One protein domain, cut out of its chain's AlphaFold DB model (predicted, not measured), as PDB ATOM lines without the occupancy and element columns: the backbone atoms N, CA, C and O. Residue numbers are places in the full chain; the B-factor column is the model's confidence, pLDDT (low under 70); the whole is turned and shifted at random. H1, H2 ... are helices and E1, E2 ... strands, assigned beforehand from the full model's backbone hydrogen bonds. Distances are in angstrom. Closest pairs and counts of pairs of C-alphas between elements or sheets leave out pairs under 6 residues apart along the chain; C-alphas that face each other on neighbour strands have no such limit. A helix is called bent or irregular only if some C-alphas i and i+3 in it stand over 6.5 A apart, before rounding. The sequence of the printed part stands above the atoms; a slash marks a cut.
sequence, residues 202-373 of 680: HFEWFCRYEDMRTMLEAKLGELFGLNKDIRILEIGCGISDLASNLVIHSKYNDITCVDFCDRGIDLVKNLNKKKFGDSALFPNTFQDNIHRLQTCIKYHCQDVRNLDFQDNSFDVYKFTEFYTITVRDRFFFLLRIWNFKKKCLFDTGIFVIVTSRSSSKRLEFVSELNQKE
ATOM      1  N   HIS A 202       7.220  24.523  -7.348       89.75
ATOM      2  CA  HIS A 202       8.598  24.983  -7.528       89.75
ATOM      3  C   HIS A 202       9.504  24.462  -6.413       89.75
ATOM      4  O   HIS A 202       9.047  24.175  -5.304       89.75
ATOM      5  N   PHE A 203      10.796  24.323  -6.709       89.81
ATOM      6  CA  PHE A 203      11.758  23.780  -5.755       89.81
ATOM      7  C   PHE A 203      12.852  24.787  -5.445       89.81
ATOM      8  O   PHE A 203      13.717  25.070  -6.274       89.81
ATOM      9  N   GLU A 204      12.836  25.253  -4.200       85.31
ATOM     10  CA  GLU A 204      13.835  26.160  -3.666       85.31
ATOM     11  C   GLU A 204      14.892  25.415  -2.864       85.31
ATOM     12  O   GLU A 204      14.607  24.689  -1.910       85.31
ATOM     13  N   TRP A 205      16.151  25.612  -3.249       80.88
ATOM     14  CA  TRP A 205      17.266  24.905  -2.630       80.88
ATOM     15  C   TRP A 205      17.580  25.393  -1.217       80.88
ATOM     16  O   TRP A 205      18.178  24.638  -0.452       80.88
ATOM     17  N   PHE A 206      17.308  26.650  -0.881       78.50
ATOM     18  CA  PHE A 206      17.944  27.304   0.266       78.50
ATOM     19  C   PHE A 206      16.960  28.053   1.157       78.50
ATOM     20  O   PHE A 206      16.832  27.720   2.332       78.50
ATOM     21  N   CYS A 207      16.280  29.030   0.584       79.62
ATOM     22  CA  CYS A 207      15.227  29.823   1.190       79.62
ATOM     23  C   CYS A 207      14.177  30.025   0.105       79.62
ATOM     24  O   CYS A 207      14.531  30.157  -1.066       79.62
ATOM     25  N   ARG A 208      12.900  30.019   0.477       85.00
ATOM     26  CA  ARG A 208      11.845  30.411  -0.453       85.00
ATOM     27  C   ARG A 208      11.917  31.909  -0.692       85.00
ATOM     28  O   ARG A 208      12.481  32.645   0.123       85.00
ATOM     29  N   TYR A 209      11.343  32.366  -1.798       88.06
ATOM     30  CA  TYR A 209      11.222  33.795  -2.055       88.06
ATOM     31  C   TYR A 209      10.580  34.521  -0.865       88.06
ATOM     32  O   TYR A 209      11.108  35.536  -0.423       88.06
ATOM     33  N   GLU A 210       9.513  33.964  -0.290       89.06
ATOM     34  CA  GLU A 210       8.797  34.531   0.855       89.06
ATOM     35  C   GLU A 210       9.701  34.697   2.089       89.06
ATOM     36  O   GLU A 210       9.596  35.709   2.781       89.06
ATOM     37  N   ASP A 211      10.635  33.764   2.320       84.94
ATOM     38  CA  ASP A 211      11.577  33.803   3.449       84.94
ATOM     39  C   ASP A 211      12.612  34.935   3.306       84.94
ATOM     40  O   ASP A 211      13.088  35.483   4.302       84.94
ATOM     41  N   MET A 212      12.996  35.277   2.069       87.25
ATOM     42  CA  MET A 212      14.017  36.296   1.779       87.25
ATOM     43  C   MET A 212      13.451  37.630   1.280       87.25
ATOM     44  O   MET A 212      14.204  38.603   1.196       87.25
ATOM     45  N   ARG A 213      12.149  37.696   0.970       88.62
ATOM     46  CA  ARG A 213      11.492  38.803   0.263       88.62
ATOM     47  C   ARG A 213      11.827  40.163   0.854       88.62
ATOM     48  O   ARG A 213      12.350  41.008   0.140       88.62
ATOM     49  N   THR A 214      11.562  40.367   2.143       87.38
ATOM     50  CA  THR A 214      11.740  41.668   2.806       87.38
ATOM     51  C   THR A 214      13.187  42.152   2.720       87.38
ATOM     52  O   THR A 214      13.433  43.307   2.401       87.38
ATOM     53  N   MET A 215      14.153  41.256   2.941       87.00
ATOM     54  CA  MET A 215      15.585  41.561   2.867       87.00
ATOM     55  C   MET A 215      16.042  41.833   1.425       87.00
ATOM     56  O   MET A 215      16.807  42.767   1.189       87.00
ATOM     57  N   LEU A 216      15.574  41.033   0.463       84.19
ATOM     58  CA  LEU A 216      15.922  41.169  -0.951       84.19
ATOM     59  C   LEU A 216      15.309  42.435  -1.563       84.19
ATOM     60  O   LEU A 216      16.027  43.213  -2.181       84.19
ATOM     61  N   GLU A 217      14.010  42.672  -1.364       86.94
ATOM     62  CA  GLU A 217      13.316  43.870  -1.848       86.94
ATOM     63  C   GLU A 217      13.873  45.141  -1.199       86.94
ATOM     64  O   GLU A 217      14.119  46.105  -1.920       86.94
ATOM     65  N   ALA A 218      14.145  45.140   0.114       85.62
ATOM     66  CA  ALA A 218      14.763  46.284   0.784       85.62
ATOM     67  C   ALA A 218      16.163  46.578   0.232       85.62
ATOM     68  O   ALA A 218      16.471  47.733  -0.051       85.62
ATOM     69  N   LYS A 219      17.000  45.551   0.008       83.94
ATOM     70  CA  LYS A 219      18.339  45.768  -0.554       83.94
ATOM     71  C   LYS A 219      18.290  46.200  -2.018       83.94
ATOM     72  O   LYS A 219      19.054  47.071  -2.403       83.94
ATOM     73  N   LEU A 220      17.387  45.658  -2.835       84.19
ATOM     74  CA  LEU A 220      17.186  46.155  -4.201       84.19
ATOM     75  C   LEU A 220      16.689  47.612  -4.200       84.19
ATOM     76  O   LEU A 220      17.181  48.413  -4.988       84.19
ATOM     77  N   GLY A 221      15.792  47.973  -3.277       87.94
ATOM     78  CA  GLY A 221      15.310  49.344  -3.098       87.94
ATOM     79  C   GLY A 221      16.383  50.323  -2.613       87.94
ATOM     80  O   GLY A 221      16.423  51.462  -3.064       87.94
ATOM     81  N   GLU A 222      17.302  49.889  -1.753       86.75
ATOM     82  CA  GLU A 222      18.470  50.680  -1.339       86.75
ATOM     83  C   GLU A 222      19.411  50.965  -2.523       86.75
ATOM     84  O   GLU A 222      19.915  52.076  -2.672       86.75
ATOM     85  N   LEU A 223      19.642  49.963  -3.377       82.44
ATOM     86  CA  LEU A 223      20.618  50.034  -4.468       82.44
ATOM     87  C   LEU A 223      20.088  50.731  -5.729       82.44
ATOM     88  O   LEU A 223      20.866  51.346  -6.457       82.44
ATOM     89  N   PHE A 224      18.784  50.618  -5.998       84.44
ATOM     90  CA  PHE A 224      18.154  51.053  -7.250       84.44
ATOM     91  C   PHE A 224      16.932  51.969  -7.042       84.44
ATOM     92  O   PHE A 224      16.279  52.375  -8.006       84.44
ATOM     93  N   GLY A 225      16.612  52.324  -5.796       90.00
ATOM     94  CA  GLY A 225      15.449  53.139  -5.458       90.00
ATOM     95  C   GLY A 225      14.134  52.442  -5.808       90.00
ATOM     96  O   GLY A 225      13.954  51.241  -5.622       90.00
ATOM     97  N   LEU A 226      13.194  53.211  -6.356       91.00
ATOM     98  CA  LEU A 226      11.914  52.686  -6.839       91.00
ATOM     99  C   LEU A 226      11.998  52.084  -8.255       91.00
ATOM    100  O   LEU A 226      10.974  51.643  -8.772       91.00
ATOM    101  N   ASN A 227      13.179  52.048  -8.888       90.31
ATOM    102  CA  ASN A 227      13.325  51.544 -10.252       90.31
ATOM    103  C   ASN A 227      13.054  50.028 -10.322       90.31
ATOM    104  O   ASN A 227      13.732  49.225  -9.678       90.31
ATOM    105  N   LYS A 228      12.060  49.641 -11.128       91.69
ATOM    106  CA  LYS A 228      11.672  48.244 -11.376       91.69
ATOM    107  C   LYS A 228      12.109  47.711 -12.739       91.69
ATOM    108  O   LYS A 228      12.020  46.507 -12.972       91.69
ATOM    109  N   ASP A 229      12.663  48.575 -13.579       91.62
ATOM    110  CA  ASP A 229      13.156  48.262 -14.921       91.62
ATOM    111  C   ASP A 229      14.670  47.976 -14.918       91.62
ATOM    112  O   ASP A 229      15.351  48.093 -15.934       91.62
ATOM    113  N   ILE A 230      15.210  47.594 -13.753       89.12
ATOM    114  CA  ILE A 230      16.583  47.104 -13.605       89.12
ATOM    115  C   ILE A 230      16.741  45.708 -14.214       89.12
ATOM    116  O   ILE A 230      15.894  44.835 -14.023       89.12
ATOM    117  N   ARG A 231      17.866  45.487 -14.896       89.31
ATOM    118  CA  ARG A 231      18.198  44.229 -15.574       89.31
ATOM    119  C   ARG A 231      18.836  43.243 -14.592       89.31
ATOM    120  O   ARG A 231      20.021  43.354 -14.262       89.31
ATOM    121  N   ILE A 232      18.051  42.273 -14.127       88.44
ATOM    122  CA  ILE A 232      18.447  41.251 -13.141       88.44
ATOM    123  C   ILE A 232      18.911  39.975 -13.856       88.44
ATOM    124  O   ILE A 232      18.238  39.502 -14.769       88.44
ATOM    125  N   LEU A 233      20.017  39.368 -13.406       92.06
ATOM    126  CA  LEU A 233      20.492  38.069 -13.900       92.06
ATOM    127  C   LEU A 233      20.411  36.998 -12.798       92.06
ATOM    128  O   LEU A 233      21.161  37.028 -11.821       92.06
ATOM    129  N   GLU A 234      19.529  36.015 -12.970       93.19
ATOM    130  CA  GLU A 234      19.467  34.814 -12.133       93.19
ATOM    131  C   GLU A 234      20.276  33.673 -12.771       93.19
ATOM    132  O   GLU A 234      20.089  33.337 -13.939       93.19
ATOM    133  N   ILE A 235      21.178  33.060 -12.000       90.75
ATOM    134  CA  ILE A 235      22.121  32.037 -12.463       90.75
ATOM    135  C   ILE A 235      21.910  30.709 -11.730       90.75
ATOM    136  O   ILE A 235      22.108  30.601 -10.514       90.75
ATOM    137  N   GLY A 236      21.649  29.671 -12.524       93.31
ATOM    138  CA  GLY A 236      21.285  28.338 -12.062       93.31
ATOM    139  C   GLY A 236      19.852  28.298 -11.545       93.31
ATOM    140  O   GLY A 236      19.618  27.716 -10.485       93.31
ATOM    141  N   CYS A 237      18.934  28.965 -12.259       95.25
ATOM    142  CA  CYS A 237      17.550  29.159 -11.831       95.25
ATOM    143  C   CYS A 237      16.787  27.841 -11.642       95.25
ATOM    144  O   CYS A 237      15.826  27.794 -10.877       95.25
ATOM    145  N   GLY A 238      17.199  26.757 -12.314       95.31
ATOM    146  CA  GLY A 238      16.581  25.440 -12.217       95.31
ATOM    147  C   GLY A 238      15.060  25.505 -12.352       95.31
ATOM    148  O   GLY A 238      14.540  25.793 -13.425       95.31
ATOM    149  N   ILE A 239      14.368  25.249 -11.235       95.69
ATOM    150  CA  ILE A 239      12.906  25.366 -11.098       95.69
ATOM    151  C   ILE A 239      12.479  26.241  -9.908       95.69
ATOM    152  O   ILE A 239      11.445  25.996  -9.282       95.69
ATOM    153  N   SER A 240      13.304  27.242  -9.604       94.25
ATOM    154  CA  SER A 240      13.035  28.317  -8.648       94.25
ATOM    155  C   SER A 240      11.802  29.135  -9.055       94.25
ATOM    156  O   SER A 240      11.539  29.313 -10.246       94.25
ATOM    157  N   ASP A 241      11.044  29.650  -8.084       94.44
ATOM    158  CA  ASP A 241      10.008  30.663  -8.337       94.44
ATOM    159  C   ASP A 241      10.484  32.095  -8.067       94.44
ATOM    160  O   ASP A 241       9.701  33.038  -8.168       94.44
ATOM    161  N   LEU A 242      11.772  32.294  -7.778       94.19
ATOM    162  CA  LEU A 242      12.337  33.593  -7.431       94.19
ATOM    163  C   LEU A 242      12.059  34.660  -8.496       94.19
ATOM    164  O   LEU A 242      11.476  35.697  -8.181       94.19
ATOM    165  N   ALA A 243      12.422  34.411  -9.756       95.50
ATOM    166  CA  ALA A 243      12.169  35.359 -10.838       95.50
ATOM    167  C   ALA A 243      10.672  35.631 -11.059       95.50
ATOM    168  O   ALA A 243      10.271  36.781 -11.235       95.50
ATOM    169  N   SER A 244       9.820  34.604 -11.005       96.44
ATOM    170  CA  SER A 244       8.378  34.790 -11.202       96.44
ATOM    171  C   SER A 244       7.733  35.559 -10.057       96.44
ATOM    172  O   SER A 244       6.922  36.451 -10.300       96.44
ATOM    173  N   ASN A 245       8.163  35.321  -8.821       95.06
ATOM    174  CA  ASN A 245       7.738  36.099  -7.670       95.06
ATOM    175  C   ASN A 245       8.249  37.555  -7.719       95.06
ATOM    176  O   ASN A 245       7.481  38.471  -7.421       95.06
ATOM    177  N   LEU A 246       9.491  37.801  -8.159       94.38
ATOM    178  CA  LEU A 246      10.030  39.155  -8.370       94.38
ATOM    179  C   LEU A 246       9.224  39.938  -9.425       94.38
ATOM    180  O   LEU A 246       8.937  41.122  -9.225       94.38
ATOM    181  N   VAL A 247       8.791  39.286 -10.511       95.81
ATOM    182  CA  VAL A 247       7.905  39.906 -11.511       95.81
ATOM    183  C   VAL A 247       6.509  40.150 -10.938       95.81
ATOM    184  O   VAL A 247       6.011  41.278 -10.986       95.81
ATOM    185  N   ILE A 248       5.844  39.125 -10.399       94.75
ATOM    186  CA  ILE A 248       4.430  39.202 -10.000       94.75
ATOM    187  C   ILE A 248       4.228  40.043  -8.734       94.75
ATOM    188  O   ILE A 248       3.334  40.898  -8.712       94.75
ATOM    189  N   HIS A 249       5.059  39.850  -7.708       92.50
ATOM    190  CA  HIS A 249       4.900  40.468  -6.389       92.50
ATOM    191  C   HIS A 249       5.759  41.725  -6.197       92.50
ATOM    192  O   HIS A 249       5.227  42.723  -5.713       92.50
ATOM    193  N   SER A 250       7.035  41.731  -6.610       92.31
ATOM    194  CA  SER A 250       7.918  42.913  -6.468       92.31
ATOM    195  C   SER A 250       7.867  43.898  -7.642       92.31
ATOM    196  O   SER A 250       8.478  44.969  -7.560       92.31
ATOM    197  N   LYS A 251       7.154  43.530  -8.716       95.38
ATOM    198  CA  LYS A 251       6.936  44.292  -9.957       95.38
ATOM    199  C   LYS A 251       8.179  44.564 -10.817       95.38
ATOM    200  O   LYS A 251       8.111  45.455 -11.651       95.38
ATOM    201  N   TYR A 252       9.263  43.794 -10.682       93.88
ATOM    202  CA  TYR A 252      10.409  43.903 -11.601       93.88
ATOM    203  C   TYR A 252      10.035  43.480 -13.029       93.88
ATOM    204  O   TYR A 252       9.193  42.595 -13.201       93.88
ATOM    205  N   ASN A 253      10.643  44.117 -14.036       95.19
ATOM    206  CA  ASN A 253      10.218  43.993 -15.436       95.19
ATOM    207  C   ASN A 253      11.283  43.454 -16.411       95.19
ATOM    208  O   ASN A 253      10.907  43.073 -17.516       95.19
ATOM    209  N   ASP A 254      12.566  43.371 -16.037       94.50
ATOM    210  CA  ASP A 254      13.611  42.753 -16.873       94.50
ATOM    211  C   ASP A 254      14.467  41.763 -16.066       94.50
ATOM    212  O   ASP A 254      15.462  42.119 -15.432       94.50
ATOM    213  N   ILE A 255      14.054  40.494 -16.068       94.94
ATOM    214  CA  ILE A 255      14.788  39.397 -15.436       94.94
ATOM    215  C   ILE A 255      15.250  38.414 -16.505       94.94
ATOM    216  O   ILE A 255      14.475  37.933 -17.327       94.94
ATOM    217  N   THR A 256      16.530  38.068 -16.471       95.56
ATOM    218  CA  THR A 256      17.117  37.018 -17.300       95.56
ATOM    219  C   THR A 256      17.491  35.838 -16.416       95.56
ATOM    220  O   THR A 256      18.298  35.970 -15.502       95.56
ATOM    221  N   CYS A 257      16.906  34.678 -16.687       96.19
ATOM    222  CA  CYS A 257      17.151  33.427 -15.982       96.19
ATOM    223  C   CYS A 257      18.016  32.510 -16.848       96.19
ATOM    224  O   CYS A 257      17.642  32.158 -17.971       96.19
ATOM    225  N   VAL A 258      19.161  32.091 -16.314       95.62
ATOM    226  CA  VAL A 258      20.066  31.136 -16.953       95.62
ATOM    227  C   VAL A 258      20.077  29.834 -16.169       95.62
ATOM    228  O   VAL A 258      20.327  29.829 -14.964       95.62
ATOM    229  N   ASP A 259      19.923  28.720 -16.874       95.69
ATOM    230  CA  ASP A 259      20.324  27.407 -16.380       95.69
ATOM    231  C   ASP A 259      21.014  26.622 -17.499       95.69
ATOM    232  O   ASP A 259      20.737  26.819 -18.677       95.69
ATOM    233  N   PHE A 260      21.913  25.717 -17.136       94.12
ATOM    234  CA  PHE A 260      22.578  24.822 -18.080       94.12
ATOM    235  C   PHE A 260      21.728  23.595 -18.440       94.12
ATOM    236  O   PHE A 260      22.100  22.837 -19.334       94.12
ATOM    237  N   CYS A 261      20.592  23.400 -17.762       95.50
ATOM    238  CA  CYS A 261      19.593  22.379 -18.032       95.50
ATOM    239  C   CYS A 261      18.355  22.968 -18.739       95.50
ATOM    240  O   CYS A 261      17.499  23.612 -18.128       95.50
ATOM    241  N   ASP A 262      18.218  22.650 -20.027       96.00
ATOM    242  CA  ASP A 262      17.047  22.914 -20.873       96.00
ATOM    243  C   ASP A 262      15.742  22.412 -20.238       96.00
ATOM    244  O   ASP A 262      14.744  23.131 -20.180       96.00
ATOM    245  N   ARG A 263      15.768  21.201 -19.673       94.81
ATOM    246  CA  ARG A 263      14.596  20.596 -19.024       94.81
ATOM    247  C   ARG A 263      14.160  21.332 -17.762       94.81
ATOM    248  O   ARG A 263      12.963  21.393 -17.504       94.81
ATOM    249  N   GLY A 264      15.098  21.892 -16.996       94.94
ATOM    250  CA  GLY A 264      14.783  22.752 -15.853       94.94
ATOM    251  C   GLY A 264      14.053  24.016 -16.308       94.94
ATOM    252  O   GLY A 264      12.991  24.344 -15.786       94.94
ATOM    253  N   ILE A 265      14.553  24.647 -17.371       96.38
ATOM    254  CA  ILE A 265      13.963  25.849 -17.968       96.38
ATOM    255  C   ILE A 265      12.544  25.608 -18.508       96.38
ATOM    256  O   ILE A 265      11.643  26.415 -18.275       96.38
ATOM    257  N   ASP A 266      12.300  24.508 -19.216       96.12
ATOM    258  CA  ASP A 266      10.951  24.228 -19.720       96.12
ATOM    259  C   ASP A 266       9.993  23.805 -18.598       96.12
ATOM    260  O   ASP A 266       8.819  24.190 -18.596       96.12
ATOM    261  N   LEU A 267      10.502  23.101 -17.585       95.31
ATOM    262  CA  LEU A 267       9.756  22.774 -16.377       95.31
ATOM    263  C   LEU A 267       9.357  24.039 -15.597       95.31
ATOM    264  O   LEU A 267       8.180  24.180 -15.266       95.31
ATOM    265  N   VAL A 268      10.262  24.999 -15.370       95.81
ATOM    266  CA  VAL A 268       9.939  26.229 -14.620       95.81
ATOM    267  C   VAL A 268       8.950  27.127 -15.359       95.81
ATOM    268  O   VAL A 268       8.036  27.664 -14.734       95.81
ATOM    269  N   LYS A 269       9.029  27.221 -16.696       95.75
ATOM    270  CA  LYS A 269       8.007  27.907 -17.510       95.75
ATOM    271  C   LYS A 269       6.623  27.285 -17.311       95.75
ATOM    272  O   LYS A 269       5.638  28.009 -17.171       95.75
ATOM    273  N   ASN A 270       6.534  25.953 -17.277       93.81
ATOM    274  CA  ASN A 270       5.272  25.242 -17.070       93.81
ATOM    275  C   ASN A 270       4.755  25.376 -15.628       93.81
ATOM    276  O   ASN A 270       3.561  25.602 -15.430       93.81
ATOM    277  N   LEU A 271       5.640  25.323 -14.628       93.31
ATOM    278  CA  LEU A 271       5.296  25.574 -13.224       93.31
ATOM    279  C   LEU A 271       4.815  27.018 -13.010       93.31
ATOM    280  O   LEU A 271       3.820  27.228 -12.327       93.31
ATOM    281  N   ASN A 272       5.444  28.010 -13.651       93.19
ATOM    282  CA  ASN A 272       4.998  29.407 -13.630       93.19
ATOM    283  C   ASN A 272       3.621  29.580 -14.282       93.19
ATOM    284  O   ASN A 272       2.751  30.228 -13.701       93.19
ATOM    285  N   LYS A 273       3.387  28.945 -15.441       91.25
ATOM    286  CA  LYS A 273       2.063  28.924 -16.082       91.25
ATOM    287  C   LYS A 273       0.993  28.311 -15.177       91.25
ATOM    288  O   LYS A 273      -0.096  28.861 -15.092       91.25
ATOM    289  N   LYS A 274       1.305  27.218 -14.470       90.00
ATOM    290  CA  LYS A 274       0.388  26.588 -13.509       90.00
ATOM    291  C   LYS A 274       0.151  27.468 -12.272       90.00
ATOM    292  O   LYS A 274      -0.995  27.653 -11.894       90.00
ATOM    293  N   LYS A 275       1.207  28.019 -11.658       88.50
ATOM    294  CA  LYS A 275       1.126  28.809 -10.412       88.50
ATOM    295  C   LYS A 275       0.362  30.123 -10.604       88.50
ATOM    296  O   LYS A 275      -0.437  30.467  -9.746       88.50
ATOM    297  N   PHE A 276       0.597  30.845 -11.703       87.31
ATOM    298  CA  PHE A 276       0.076  32.211 -11.895       87.31
ATOM    299  C   PHE A 276      -0.974  32.355 -13.006       87.31
ATOM    300  O   PHE A 276      -1.604  33.407 -13.110       87.31
ATOM    301  N   GLY A 277      -1.162  31.320 -13.830       84.38
ATOM    302  CA  GLY A 277      -2.214  31.243 -14.848       84.38
ATOM    303  C   GLY A 277      -3.491  30.551 -14.375       84.38
ATOM    304  O   GLY A 277      -4.418  30.403 -15.166       84.38
ATOM    305  N   ASP A 278      -3.544  30.116 -13.114       83.56
ATOM    306  CA  ASP A 278      -4.748  29.558 -12.509       83.56
ATOM    307  C   ASP A 278      -5.776  30.673 -12.254       83.56
ATOM    308  O   ASP A 278      -5.589  31.540 -11.396       83.56
ATOM    309  N   SER A 279      -6.874  30.650 -13.009       85.31
ATOM    310  CA  SER A 279      -7.973  31.606 -12.887       85.31
ATOM    311  C   SER A 279      -8.805  31.429 -11.613       85.31
ATOM    312  O   SER A 279      -9.529  32.350 -11.250       85.31
ATOM    313  N   ALA A 280      -8.701  30.307 -10.892       84.75
ATOM    314  CA  ALA A 280      -9.313  30.170  -9.571       84.75
ATOM    315  C   ALA A 280      -8.512  30.924  -8.495       84.75
ATOM    316  O   ALA A 280      -9.098  31.492  -7.575       84.75
ATOM    317  N   LEU A 281      -7.180  30.972  -8.628       78.81
ATOM    318  CA  LEU A 281      -6.290  31.702  -7.715       78.81
ATOM    319  C   LEU A 281      -6.146  33.188  -8.088       78.81
ATOM    320  O   LEU A 281      -6.031  34.037  -7.206       78.81
ATOM    321  N   PHE A 282      -6.174  33.513  -9.385       81.56
ATOM    322  CA  PHE A 282      -5.953  34.864  -9.915       81.56
ATOM    323  C   PHE A 282      -7.059  35.312 -10.896       81.56
ATOM    324  O   PHE A 282      -6.741  35.754 -12.002       81.56
ATOM    325  N   PRO A 283      -8.358  35.258 -10.533       83.62
ATOM    326  CA  PRO A 283      -9.477  35.424 -11.476       83.62
ATOM    327  C   PRO A 283      -9.422  36.705 -12.314       83.62
ATOM    328  O   PRO A 283      -9.712  36.673 -13.506       83.62
ATOM    329  N   ASN A 284      -8.974  37.810 -11.713       88.44
ATOM    330  CA  ASN A 284      -8.934  39.122 -12.361       88.44
ATOM    331  C   ASN A 284      -7.557  39.479 -12.948       88.44
ATOM    332  O   ASN A 284      -7.425  40.540 -13.541       88.44
ATOM    333  N   THR A 285      -6.519  38.659 -12.734       86.19
ATOM    334  CA  THR A 285      -5.129  39.004 -13.106       86.19
ATOM    335  C   THR A 285      -4.351  37.873 -13.776       86.19
ATOM    336  O   THR A 285      -3.209  38.089 -14.164       86.19
ATOM    337  N   PHE A 286      -4.915  36.673 -13.958       87.25
ATOM    338  CA  PHE A 286      -4.176  35.530 -14.512       87.25
ATOM    339  C   PHE A 286      -3.620  35.798 -15.921       87.25
ATOM    340  O   PHE A 286      -2.466  35.469 -16.181       87.25
ATOM    341  N   GLN A 287      -4.382  36.451 -16.809       89.00
ATOM    342  CA  GLN A 287      -3.890  36.826 -18.145       89.00
ATOM    343  C   GLN A 287      -2.734  37.829 -18.059       89.00
ATOM    344  O   GLN A 287      -1.683  37.596 -18.654       89.00
ATOM    345  N   ASP A 288      -2.876  38.885 -17.255       91.94
ATOM    346  CA  ASP A 288      -1.835  39.901 -17.059       91.94
ATOM    347  C   ASP A 288      -0.576  39.312 -16.413       91.94
ATOM    348  O   ASP A 288       0.544  39.629 -16.812       91.94
ATOM    349  N   ASN A 289      -0.741  38.415 -15.439       91.38
ATOM    350  CA  ASN A 289       0.356  37.707 -14.789       91.38
ATOM    351  C   ASN A 289       1.091  36.815 -15.795       91.38
ATOM    352  O   ASN A 289       2.317  36.856 -15.864       91.38
ATOM    353  N   ILE A 290       0.366  36.051 -16.617       92.62
ATOM    354  CA  ILE A 290       0.955  35.216 -17.669       92.62
ATOM    355  C   ILE A 290       1.660  36.065 -18.729       92.62
ATOM    356  O   ILE A 290       2.782  35.733 -19.109       92.62
ATOM    357  N   HIS A 291       1.058  37.173 -19.159       95.19
ATOM    358  CA  HIS A 291       1.671  38.115 -20.091       95.19
ATOM    359  C   HIS A 291       2.961  38.714 -19.513       95.19
ATOM    360  O   HIS A 291       4.001  38.669 -20.169       95.19
ATOM    361  N   ARG A 292       2.943  39.198 -18.263       95.69
ATOM    362  CA  ARG A 292       4.137  39.733 -17.584       95.69
ATOM    363  C   ARG A 292       5.211  38.669 -17.367       95.69
ATOM    364  O   ARG A 292       6.383  38.959 -17.547       95.69
ATOM    365  N   LEU A 293       4.861  37.422 -17.056       95.94
ATOM    366  CA  LEU A 293       5.851  36.338 -16.958       95.94
ATOM    367  C   LEU A 293       6.498  35.999 -18.308       95.94
ATOM    368  O   LEU A 293       7.654  35.585 -18.333       95.94
ATOM    369  N   GLN A 294       5.774  36.166 -19.418       94.88
ATOM    370  CA  GLN A 294       6.295  35.943 -20.771       94.88
ATOM    371  C   GLN A 294       7.150  37.106 -21.289       94.88
ATOM    372  O   GLN A 294       8.091  36.863 -22.040       94.88
ATOM    373  N   THR A 295       6.835  38.348 -20.913       96.62
ATOM    374  CA  THR A 295       7.555  39.544 -21.382       96.62
ATOM    375  C   THR A 295       8.704  39.956 -20.464       96.62
ATOM    376  O   THR A 295       9.749  40.371 -20.960       96.62
ATOM    377  N   CYS A 296       8.558  39.791 -19.146       97.00
ATOM    378  CA  CYS A 296       9.548  40.221 -18.157       97.00
ATOM    379  C   CYS A 296      10.600  39.159 -17.799       97.00
ATOM    380  O   CYS A 296      11.560  39.501 -17.109       97.00
ATOM    381  N   ILE A 297      10.441  37.889 -18.213       97.19
ATOM    382  CA  ILE A 297      11.416  36.821 -17.920       97.19
ATOM    383  C   ILE A 297      11.980  36.192 -19.196       97.19
ATOM    384  O   ILE A 297      11.306  35.450 -19.912       97.19
ATOM    385  N   LYS A 298      13.270  36.433 -19.437       97.12
ATOM    386  CA  LYS A 298      14.055  35.865 -20.539       97.12
ATOM    387  C   LYS A 298      14.760  34.600 -20.047       97.12
ATOM    388  O   LYS A 298      15.563  34.666 -19.124       97.12
ATOM    389  N   TYR A 299      14.484  33.443 -20.648       97.19
ATOM    390  CA  TYR A 299      15.087  32.164 -20.244       97.19
ATOM    391  C   TYR A 299      16.146  31.686 -21.240       97.19
ATOM    392  O   TYR A 299      15.834  31.487 -22.413       97.19
ATOM    393  N   HIS A 300      17.363  31.412 -20.762       96.25
ATOM    394  CA  HIS A 300      18.494  30.984 -21.590       96.25
ATOM    395  C   HIS A 300      19.078  29.656 -21.097       96.25
ATOM    396  O   HIS A 300      19.553  29.563 -19.967       96.25
ATOM    397  N   CYS A 301      19.089  28.638 -21.966       96.50
ATOM    398  CA  CYS A 301      19.795  27.386 -21.698       96.50
ATOM    399  C   CYS A 301      21.295  27.566 -21.979       96.50
ATOM    400  O   CYS A 301      21.741  27.360 -23.109       96.50
ATOM    401  N   GLN A 302      22.068  27.987 -20.978       94.25
ATOM    402  CA  GLN A 302      23.502  28.267 -21.103       94.25
ATOM    403  C   GLN A 302      24.288  27.788 -19.877       94.25
ATOM    404  O   GLN A 302      23.827  27.850 -18.739       94.25
ATOM    405  N   ASP A 303      25.525  27.344 -20.105       88.81
ATOM    406  CA  ASP A 303      26.486  27.114 -19.026       88.81
ATOM    407  C   ASP A 303      27.006  28.465 -18.518       88.81
ATOM    408  O   ASP A 303      27.547  29.252 -19.289       88.81
ATOM    409  N   VAL A 304      26.911  28.723 -17.210       85.81
ATOM    410  CA  VAL A 304      27.452  29.939 -16.568       85.81
ATOM    411  C   VAL A 304      28.943  30.176 -16.857       85.81
ATOM    412  O   VAL A 304      29.423  31.308 -16.801       85.81
ATOM    413  N   ARG A 305      29.701  29.128 -17.192       82.88
ATOM    414  CA  ARG A 305      31.113  29.224 -17.598       82.88
ATOM    415  C   ARG A 305      31.312  29.838 -18.984       82.88
ATOM    416  O   ARG A 305      32.447  30.177 -19.312       82.88
ATOM    417  N   ASN A 306      30.249  29.951 -19.776       86.25
ATOM    418  CA  ASN A 306      30.241  30.483 -21.131       86.25
ATOM    419  C   ASN A 306      28.879  31.137 -21.436       86.25
ATOM    420  O   ASN A 306      28.097  30.621 -22.237       86.25
ATOM    421  N   LEU A 307      28.601  32.253 -20.757       85.31
ATOM    422  CA  LEU A 307      27.430  33.085 -21.026       85.31
ATOM    423  C   LEU A 307      27.618  33.848 -22.341       85.31
ATOM    424  O   LEU A 307      28.616  34.548 -22.505       85.31
ATOM    425  N   ASP A 308      26.646  33.738 -23.242       88.81
ATOM    426  CA  ASP A 308      26.629  34.443 -24.529       88.81
ATOM    427  C   ASP A 308      25.782  35.719 -24.406       88.81
ATOM    428  O   ASP A 308      24.675  35.829 -24.933       88.81
ATOM    429  N   PHE A 309      26.290  36.656 -23.602       85.06
ATOM    430  CA  PHE A 309      25.750  38.003 -23.432       85.06
ATOM    431  C   PHE A 309      26.831  39.027 -23.778       85.06
ATOM    432  O   PHE A 309      28.012  38.803 -23.516       85.06
ATOM    433  N   GLN A 310      26.428  40.177 -24.321       80.88
ATOM    434  CA  GLN A 310      27.358  41.280 -24.554       80.88
ATOM    435  C   GLN A 310      27.811  41.897 -23.223       80.88
ATOM    436  O   GLN A 310      27.059  41.942 -22.242       80.88
ATOM    437  N   ASP A 311      29.030  42.423 -23.199       73.12
ATOM    438  CA  ASP A 311      29.525  43.253 -22.104       73.12
ATOM    439  C   ASP A 311      28.536  44.405 -21.793       73.12
ATOM    440  O   ASP A 311      28.010  45.039 -22.706       73.12
ATOM    441  N   ASN A 312      28.279  44.687 -20.507       66.62
ATOM    442  CA  ASN A 312      27.275  45.662 -20.018       66.62
ATOM    443  C   ASN A 312      25.784  45.331 -20.310       66.62
ATOM    444  O   ASN A 312      24.919  46.211 -20.232       66.62
ATOM    445  N   SER A 313      25.433  44.069 -20.601       68.69
ATOM    446  CA  SER A 313      24.030  43.661 -20.859       68.69
ATOM    447  C   SER A 313      23.077  43.739 -19.653       68.69
ATOM    448  O   SER A 313      21.867  43.644 -19.855       68.69
ATOM    449  N   PHE A 314      23.567  43.966 -18.429       65.25
ATOM    450  CA  PHE A 314      22.762  44.038 -17.199       65.25
ATOM    451  C   PHE A 314      23.088  45.315 -16.389       65.25
ATOM    452  O   PHE A 314      23.870  46.149 -16.850       65.25
ATOM    453  N   ASP A 315      22.525  45.489 -15.186       55.22
ATOM    454  CA  ASP A 315      22.827  46.630 -14.299       55.22
ATOM    455  C   ASP A 315      23.616  46.196 -13.050       55.22
ATOM    456  O   ASP A 315      23.292  45.186 -12.432       55.22
ATOM    457  N   VAL A 316      24.676  46.928 -12.653       60.53
ATOM    458  CA  VAL A 316      25.450  46.590 -11.438       60.53
ATOM    459  C   VAL A 316      24.742  47.122 -10.214       60.53
ATOM    460  O   VAL A 316      24.326  48.273 -10.179       60.53
ATOM    461  N   TYR A 317      24.953  46.396  -9.123       44.81
ATOM    462  CA  TYR A 317      25.626  47.069  -8.026       44.81
ATOM    463  C   TYR A 317      26.906  46.339  -7.618       44.81
ATOM    464  O   TYR A 317      26.914  45.135  -7.352       44.81
ATOM    465  N   LYS A 318      28.019  47.071  -7.557       38.91
ATOM    466  CA  LYS A 318      29.289  46.543  -7.056       38.91
ATOM    467  C   LYS A 318      29.198  46.485  -5.534       38.91
ATOM    468  O   LYS A 318      29.504  47.466  -4.871       38.91
ATOM    469  N   PHE A 319      28.842  45.326  -4.976       37.62
ATOM    470  CA  PHE A 319      29.007  45.068  -3.541       37.62
ATOM    471  C   PHE A 319      30.499  45.164  -3.167       37.62
ATOM    472  O   PHE A 319      31.268  44.209  -3.305       37.62
ATOM    473  N   THR A 320      30.926  46.356  -2.753       33.06
ATOM    474  CA  THR A 320      32.205  46.604  -2.073       33.06
ATOM    475  C   THR A 320      32.126  46.257  -0.595       33.06
ATOM    476  O   THR A 320      33.137  45.853  -0.028       33.06
ATOM    477  N   GLU A 321      30.934  46.341  -0.002       31.50
ATOM    478  CA  GLU A 321      30.701  46.042   1.405       31.50
ATOM    479  C   GLU A 321      29.863  44.777   1.561       31.50
ATOM    480  O   GLU A 321      28.726  44.676   1.095       31.50
ATOM    481  N   PHE A 322      30.446  43.789   2.237       32.78
ATOM    482  CA  PHE A 322      29.724  42.595   2.641       32.78
ATOM    483  C   PHE A 322      29.023  42.862   3.959       32.78
ATOM    484  O   PHE A 322      29.584  42.623   5.031       32.78
ATOM    485  N   TYR A 323      27.763  43.287   3.859       34.22
ATOM    486  CA  TYR A 323      26.814  43.139   4.950       34.22
ATOM    487  C   TYR A 323      26.714  41.657   5.288       34.22
ATOM    488  O   TYR A 323      26.011  40.869   4.652       34.22
ATOM    489  N   THR A 324      27.490  41.276   6.295       30.81
ATOM    490  CA  THR A 324      27.437  39.963   6.914       30.81
ATOM    491  C   THR A 324      26.178  39.965   7.764       30.81
ATOM    492  O   THR A 324      26.244  40.186   8.969       30.81
ATOM    493  N   ILE A 325      25.017  39.790   7.123       32.34
ATOM    494  CA  ILE A 325      23.746  39.626   7.825       32.34
ATOM    495  C   ILE A 325      23.855  38.306   8.580       32.34
ATOM    496  O   ILE A 325      23.615  37.226   8.044       32.34
ATOM    497  N   THR A 326      24.291  38.397   9.834       29.95
ATOM    498  CA  THR A 326      24.335  37.288  10.776       29.95
ATOM    499  C   THR A 326      22.923  36.926  11.196       29.95
ATOM    500  O   THR A 326      22.534  37.119  12.348       29.95
ATOM    501  N   VAL A 327      22.186  36.297  10.277       31.67
ATOM    502  CA  VAL A 327      21.250  35.250  10.673       31.67
ATOM    503  C   VAL A 327      22.107  34.213  11.394       31.67
ATOM    504  O   VAL A 327      22.889  33.483  10.774       31.67
ATOM    505  N   ARG A 328      22.061  34.246  12.732       32.91
ATOM    506  CA  ARG A 328      22.746  33.270  13.581       32.91
ATOM    507  C   ARG A 328      22.314  31.882  13.110       32.91
ATOM    508  O   ARG A 328      21.132  31.570  13.109       32.91
ATOM    509  N   ASP A 329      23.309  31.092  12.720       35.69
ATOM    510  CA  ASP A 329      23.213  29.738  12.171       35.69
ATOM    511  C   ASP A 329      22.719  29.586  10.706       35.69
ATOM    512  O   ASP A 329      21.560  29.308  10.418       35.69
ATOM    513  N   ARG A 330      23.722  29.507   9.808       33.69
ATOM    514  CA  ARG A 330      23.767  28.716   8.547       33.69
ATOM    515  C   ARG A 330      23.326  29.328   7.202       33.69
ATOM    516  O   ARG A 330      22.893  28.565   6.342       33.69
ATOM    517  N   PHE A 331      23.606  30.600   6.905       35.97
ATOM    518  CA  PHE A 331      23.573  31.069   5.503       35.97
ATOM    519  C   PHE A 331      24.715  32.012   5.103       35.97
ATOM    520  O   PHE A 331      24.604  33.222   5.222       35.97
ATOM    521  N   PHE A 332      25.806  31.457   4.550       31.92
ATOM    522  CA  PHE A 332      26.898  32.242   3.954       31.92
ATOM    523  C   PHE A 332      27.555  31.536   2.758       31.92
ATOM    524  O   PHE A 332      28.091  30.441   2.919       31.92
ATOM    525  N   PHE A 333      27.516  32.171   1.575       37.09
ATOM    526  CA  PHE A 333      28.664  32.502   0.694       37.09
ATOM    527  C   PHE A 333      28.191  32.894  -0.726       37.09
ATOM    528  O   PHE A 333      27.954  32.033  -1.578       37.09
ATOM    529  N   LEU A 334      28.143  34.202  -1.010       35.19
ATOM    530  CA  LEU A 334      28.006  34.793  -2.360       35.19
ATOM    531  C   LEU A 334      29.306  35.511  -2.797       35.19
ATOM    532  O   LEU A 334      29.314  36.463  -3.568       35.19
ATOM    533  N   LEU A 335      30.443  35.067  -2.254       32.66
ATOM    534  CA  LEU A 335      31.620  35.915  -2.078       32.66
ATOM    535  C   LEU A 335      32.850  35.402  -2.842       32.66
ATOM    536  O   LEU A 335      33.788  34.898  -2.225       32.66
ATOM    537  N   ARG A 336      32.842  35.513  -4.185       34.56
ATOM    538  CA  ARG A 336      34.075  35.451  -5.017       34.56
ATOM    539  C   ARG A 336      33.962  35.792  -6.522       34.56
ATOM    540  O   ARG A 336      34.928  35.572  -7.246       34.56
ATOM    541  N   ILE A 337      32.893  36.451  -6.986       40.72
ATOM    542  CA  ILE A 337      32.814  37.035  -8.357       40.72
ATOM    543  C   ILE A 337      33.881  38.152  -8.578       40.72
ATOM    544  O   ILE A 337      34.096  38.650  -9.678       40.72
ATOM    545  N   TRP A 338      34.643  38.505  -7.535       34.97
ATOM    546  CA  TRP A 338      35.684  39.534  -7.534       34.97
ATOM    547  C   TRP A 338      36.755  39.398  -8.633       34.97
ATOM    548  O   TRP A 338      37.234  40.426  -9.101       34.97
ATOM    549  N   ASN A 339      37.126  38.193  -9.080       35.03
ATOM    550  CA  ASN A 339      38.209  38.036 -10.068       35.03
ATOM    551  C   ASN A 339      37.784  38.163 -11.542       35.03
ATOM    552  O   ASN A 339      38.643  38.134 -12.413       35.03
ATOM    553  N   PHE A 340      36.509  38.441 -11.832       38.00
ATOM    554  CA  PHE A 340      36.087  38.895 -13.170       38.00
ATOM    555  C   PHE A 340      36.511  40.365 -13.463       38.00
ATOM    556  O   PHE A 340      36.503  40.817 -14.608       38.00
ATOM    557  N   LYS A 341      36.935  41.120 -12.431       37.81
ATOM    558  CA  LYS A 341      37.138  42.590 -12.415       37.81
ATOM    559  C   LYS A 341      38.310  43.172 -13.240       37.81
ATOM    560  O   LYS A 341      38.696  44.310 -12.981       37.81
ATOM    561  N   LYS A 342      38.927  42.450 -14.186       34.41
ATOM    562  CA  LYS A 342      40.033  43.007 -15.012       34.41
ATOM    563  C   LYS A 342      39.847  42.983 -16.529       34.41
ATOM    564  O   LYS A 342      40.648  43.611 -17.214       34.41
ATOM    565  N   LYS A 343      38.810  42.324 -17.048       33.22
ATOM    566  CA  LYS A 343      38.409  42.434 -18.468       33.22
ATOM    567  C   LYS A 343      37.022  43.040 -18.629       33.22
ATOM    568  O   LYS A 343      36.818  43.848 -19.521       33.22
ATOM    569  N   CYS A 344      36.136  42.757 -17.685       36.19
ATOM    570  CA  CYS A 344      34.841  43.403 -17.565       36.19
ATOM    571  C   CYS A 344      34.976  44.759 -16.856       36.19
ATOM    572  O   CYS A 344      34.659  44.904 -15.673       36.19
ATOM    573  N   LEU A 345      35.530  45.735 -17.583       31.61
ATOM    574  CA  LEU A 345      35.362  47.152 -17.275       31.61
ATOM    575  C   LEU A 345      33.928  47.514 -17.659       31.61
ATOM    576  O   LEU A 345      33.599  47.567 -18.840       31.61
ATOM    577  N   PHE A 346      33.084  47.662 -16.642       44.53
ATOM    578  CA  PHE A 346      31.647  47.838 -16.789       44.53
ATOM    579  C   PHE A 346      31.211  49.151 -16.143       44.53
ATOM    580  O   PHE A 346      31.344  49.305 -14.925       44.53
ATOM    581  N   ASP A 347      30.689  50.067 -16.959       34.22
ATOM    582  CA  ASP A 347      30.188  51.379 -16.524       34.22
ATOM    583  C   ASP A 347      28.753  51.265 -15.968       34.22
ATOM    584  O   ASP A 347      28.370  51.967 -15.032       34.22
ATOM    585  N   THR A 348      27.997  50.291 -16.482       35.56
ATOM    586  CA  THR A 348      26.793  49.669 -15.902       35.56
ATOM    587  C   THR A 348      26.959  48.149 -16.054       35.56
ATOM    588  O   THR A 348      27.768  47.704 -16.860       35.56
ATOM    589  N   GLY A 349      26.349  47.311 -15.211       46.72
ATOM    590  CA  GLY A 349      27.020  46.055 -14.826       46.72
ATOM    591  C   GLY A 349      26.160  44.820 -14.581       46.72
ATOM    592  O   GLY A 349      25.537  44.355 -15.512       46.72
ATOM    593  N   ILE A 350      26.228  44.161 -13.414       52.16
ATOM    594  CA  ILE A 350      25.495  42.901 -13.182       52.16
ATOM    595  C   ILE A 350      25.066  42.734 -11.711       52.16
ATOM    596  O   ILE A 350      25.919  42.650 -10.822       52.16
ATOM    597  N   PHE A 351      23.761  42.601 -11.454       56.31
ATOM    598  CA  PHE A 351      23.212  42.046 -10.216       56.31
ATOM    599  C   PHE A 351      22.924  40.559 -10.439       56.31
ATOM    600  O   PHE A 351      21.971  40.189 -11.124       56.31
ATOM    601  N   VAL A 352      23.797  39.713  -9.887       59.22
ATOM    602  CA  VAL A 352      23.728  38.257 -10.033       59.22
ATOM    603  C   VAL A 352      23.084  37.632  -8.803       59.22
ATOM    604  O   VAL A 352      23.668  37.684  -7.716       59.22
ATOM    605  N   ILE A 353      21.969  36.926  -8.984       61.16
ATOM    606  CA  ILE A 353      21.484  35.974  -7.981       61.16
ATOM    607  C   ILE A 353      21.960  34.573  -8.365       61.16
ATOM    608  O   ILE A 353      21.556  34.038  -9.390       61.16
ATOM    609  N   VAL A 354      22.822  33.961  -7.547       58.97
ATOM    610  CA  VAL A 354      23.254  32.564  -7.743       58.97
ATOM    611  C   VAL A 354      22.439  31.645  -6.839       58.97
ATOM    612  O   VAL A 354      22.788  31.453  -5.669       58.97
ATOM    613  N   THR A 355      21.387  31.038  -7.384       57.31
ATOM    614  CA  THR A 355      20.543  30.044  -6.694       57.31
ATOM    615  C   THR A 355      21.183  28.638  -6.677       57.31
ATOM    616  O   THR A 355      20.803  27.774  -5.883       57.31
ATOM    617  N   SER A 356      22.255  28.415  -7.455       43.62
ATOM    618  CA  SER A 356      22.869  27.090  -7.652       43.62
ATOM    619  C   SER A 356      23.638  26.484  -6.453       43.62
ATOM    620  O   SER A 356      24.316  27.145  -5.643       43.62
ATOM    621  N   ARG A 357      23.589  25.144  -6.356       53.16
ATOM    622  CA  ARG A 357      24.275  24.343  -5.327       53.16
ATOM    623  C   ARG A 357      25.602  23.734  -5.797       53.16
ATOM    624  O   ARG A 357      25.672  22.594  -6.233       53.16
ATOM    625  N   SER A 358      26.700  24.387  -5.436       42.25
ATOM    626  CA  SER A 358      27.418  23.995  -4.208       42.25
ATOM    627  C   SER A 358      28.455  25.056  -3.837       42.25
ATOM    628  O   SER A 358      28.956  25.770  -4.703       42.25
ATOM    629  N   SER A 359      28.815  25.164  -2.555       42.19
ATOM    630  CA  SER A 359      29.932  26.025  -2.139       42.19
ATOM    631  C   SER A 359      31.249  25.578  -2.787       42.19
ATOM    632  O   SER A 359      32.059  26.418  -3.161       42.19
ATOM    633  N   SER A 360      31.436  24.270  -3.005       43.12
ATOM    634  CA  SER A 360      32.604  23.722  -3.703       43.12
ATOM    635  C   SER A 360      32.642  24.068  -5.195       43.12
ATOM    636  O   SER A 360      33.688  24.529  -5.627       43.12
ATOM    637  N   LYS A 361      31.549  23.954  -5.970       47.78
ATOM    638  CA  LYS A 361      31.547  24.409  -7.378       47.78
ATOM    639  C   LYS A 361      31.541  25.928  -7.515       47.78
ATOM    640  O   LYS A 361      32.130  26.418  -8.461       47.78
ATOM    641  N   ARG A 362      31.005  26.689  -6.551       53.59
ATOM    642  CA  ARG A 362      31.260  28.143  -6.466       53.59
ATOM    643  C   ARG A 362      32.754  28.434  -6.287       53.59
ATOM    644  O   ARG A 362      33.284  29.310  -6.958       53.59
ATOM    645  N   LEU A 363      33.451  27.686  -5.427       45.47
ATOM    646  CA  LEU A 363      34.903  27.806  -5.247       45.47
ATOM    647  C   LEU A 363      35.707  27.288  -6.450       45.47
ATOM    648  O   LEU A 363      36.755  27.851  -6.744       45.47
ATOM    649  N   GLU A 364      35.232  26.254  -7.142       45.47
ATOM    650  CA  GLU A 364      35.897  25.638  -8.293       45.47
ATOM    651  C   GLU A 364      35.681  26.445  -9.573       45.47
ATOM    652  O   GLU A 364      36.659  26.712 -10.245       45.47
ATOM    653  N   PHE A 365      34.478  26.961  -9.845       47.03
ATOM    654  CA  PHE A 365      34.216  27.976 -10.876       47.03
ATOM    655  C   PHE A 365      35.167  29.166 -10.713       47.03
ATOM    656  O   PHE A 365      35.866  29.561 -11.642       47.03
ATOM    657  N   VAL A 366      35.287  29.676  -9.485       45.50
ATOM    658  CA  VAL A 366      36.239  30.741  -9.156       45.50
ATOM    659  C   VAL A 366      37.693  30.277  -9.314       45.50
ATOM    660  O   VAL A 366      38.537  31.055  -9.745       45.50
ATOM    661  N   SER A 367      38.017  29.026  -8.987       44.84
ATOM    662  CA  SER A 367      39.370  28.482  -9.145       44.84
ATOM    663  C   SER A 367      39.743  28.239 -10.611       44.84
ATOM    664  O   SER A 367      40.888  28.477 -10.973       44.84
ATOM    665  N   GLU A 368      38.809  27.802 -11.456       45.69
ATOM    666  CA  GLU A 368      38.960  27.634 -12.905       45.69
ATOM    667  C   GLU A 368      39.167  29.002 -13.572       45.69
ATOM    668  O   GLU A 368      40.079  29.154 -14.386       45.69
ATOM    669  N   LEU A 369      38.394  30.019 -13.163       43.06
ATOM    670  CA  LEU A 369      38.611  31.416 -13.555       43.06
ATOM    671  C   LEU A 369      40.013  31.906 -13.149       43.06
ATOM    672  O   LEU A 369      40.709  32.507 -13.962       43.06
ATOM    673  N   ASN A 370      40.471  31.586 -11.934       40.44
ATOM    674  CA  ASN A 370      41.807  31.966 -11.456       40.44
ATOM    675  C   ASN A 370      42.954  31.210 -12.156       40.44
ATOM    676  O   ASN A 370      44.033  31.766 -12.333       40.44
ATOM    677  N   GLN A 371      42.763  29.939 -12.521       41.84
ATOM    678  CA  GLN A 371      43.817  29.098 -13.109       41.84
ATOM    679  C   GLN A 371      44.061  29.382 -14.596       41.84
ATOM    680  O   GLN A 371      45.150  29.096 -15.095       41.84
ATOM    681  N   LYS A 372      43.081  29.960 -15.304       42.19
ATOM    682  CA  LYS A 372      43.226  30.343 -16.717       42.19
ATOM    683  C   LYS A 372      44.106  31.584 -16.938       42.19
ATOM    684  O   LYS A 372      44.550  31.793 -18.064       42.19
ATOM    685  N   GLU A 373      44.428  32.365 -15.901       40.59
ATOM    686  CA  GLU A 373      45.323  33.529 -16.007       40.59
ATOM    687  C   GLU A 373      46.674  33.310 -15.300       40.59
ATOM    688  O   GLU A 373      46.840  33.550 -14.105       40.59
TER     689      GLU A 373
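This is residues 202 to 373 of the 680 residues of the protein "Methyltransf_11 domain-containing protein" of Reticulomyxa filosa (UniProt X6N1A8). A twisted sheet of four parallel strands stands in the middle of an elongated body, with H2 and H3 packed over one face and the helical hairpin of H3 and H4 reaching to one end of the long axis. Beyond the other face the long stretch of residues 302 to 336 leads to H5, which touches H6 near the opposite end, while H1 runs past the sheet near H2. The printed part has 172 residues with six named helices and four named strands, in the order H1 E1 H2 E2 H3 H4 E3 H5 E4 H6; the class is mixed, and the sheet's order is E3 E2 E1 E4. It is compact, with a radius of gyration of the C-alphas of 16.5 A, and spans 54 by 34 by 33 A.

H1, residues 209 to 224, is close to but not clearly touching H2, residues 242 to 248; their closest C-alphas, of Tyr 209 and Leu 242, are 5.5 A apart. E1, residues 231 to 235, and E2, residues 254 to 259, are parallel neighbours, with N 232 and O 254 within hydrogen-bond range at 2.9 A. With H2 between them they form a strand-helix-strand unit, two parallel neighbour strands joined through a helix, with a right-handed crossover. H3, residues 262 to 276, and H4, residues 286 to 296, form a helical hairpin and touch, closest at the C-alphas of Phe 276 and Phe 286, 6.0 A. E3, residues 297 to 301, is the parallel neighbour of E2, with N 257 and O 298 at 2.8 A; E2, H3, H4 and E3 form a second right-handed unit. H2 and H3 are on the same face of the sheet, making two layers, at heights of 9.5 A and 10.9 A, while H4 only grazes it with residues 292 to 296. E4, residues 351 to 354, is the parallel neighbour of E1, with N 235 and O 353 at 2.8 A. H5, residues 337 to 340, lies between E3 and E4 in the chain, and these three form a split unit, with E2 and E1 between its strands, also right-handed. H6, residues 359 to 371, touches H5 with residues 366 to 370 alone, closest at the C-alphas of Asn 339 and Asn 370, 7.2 A. Every O i to N i+4 pair is within hydrogen-bond range in H2, H3, H4 and H6, and 10 of 12 in H1; H5 is too short for such a pair.

H1 begins at C-alpha 209, (11.222, 33.795, -2.055), and is 19.3 A long; it is irregular, with C-alphas 211 and 214 7.9 A apart. H3 is 21.3 A long, H4 15.0 A and E2 16.8 A. H6, 18.0 A long, ends at C-alpha 371, (43.817, 29.098, -13.109).

The C-alphas farthest apart, of Ala 280 and Glu 373, are 55.1 A apart. The printed part has no cut; the link from E3 to H5, 35 residues, is long. The mean pLDDT of the printed part is 73.2, and residues 312 to 373 are under 70.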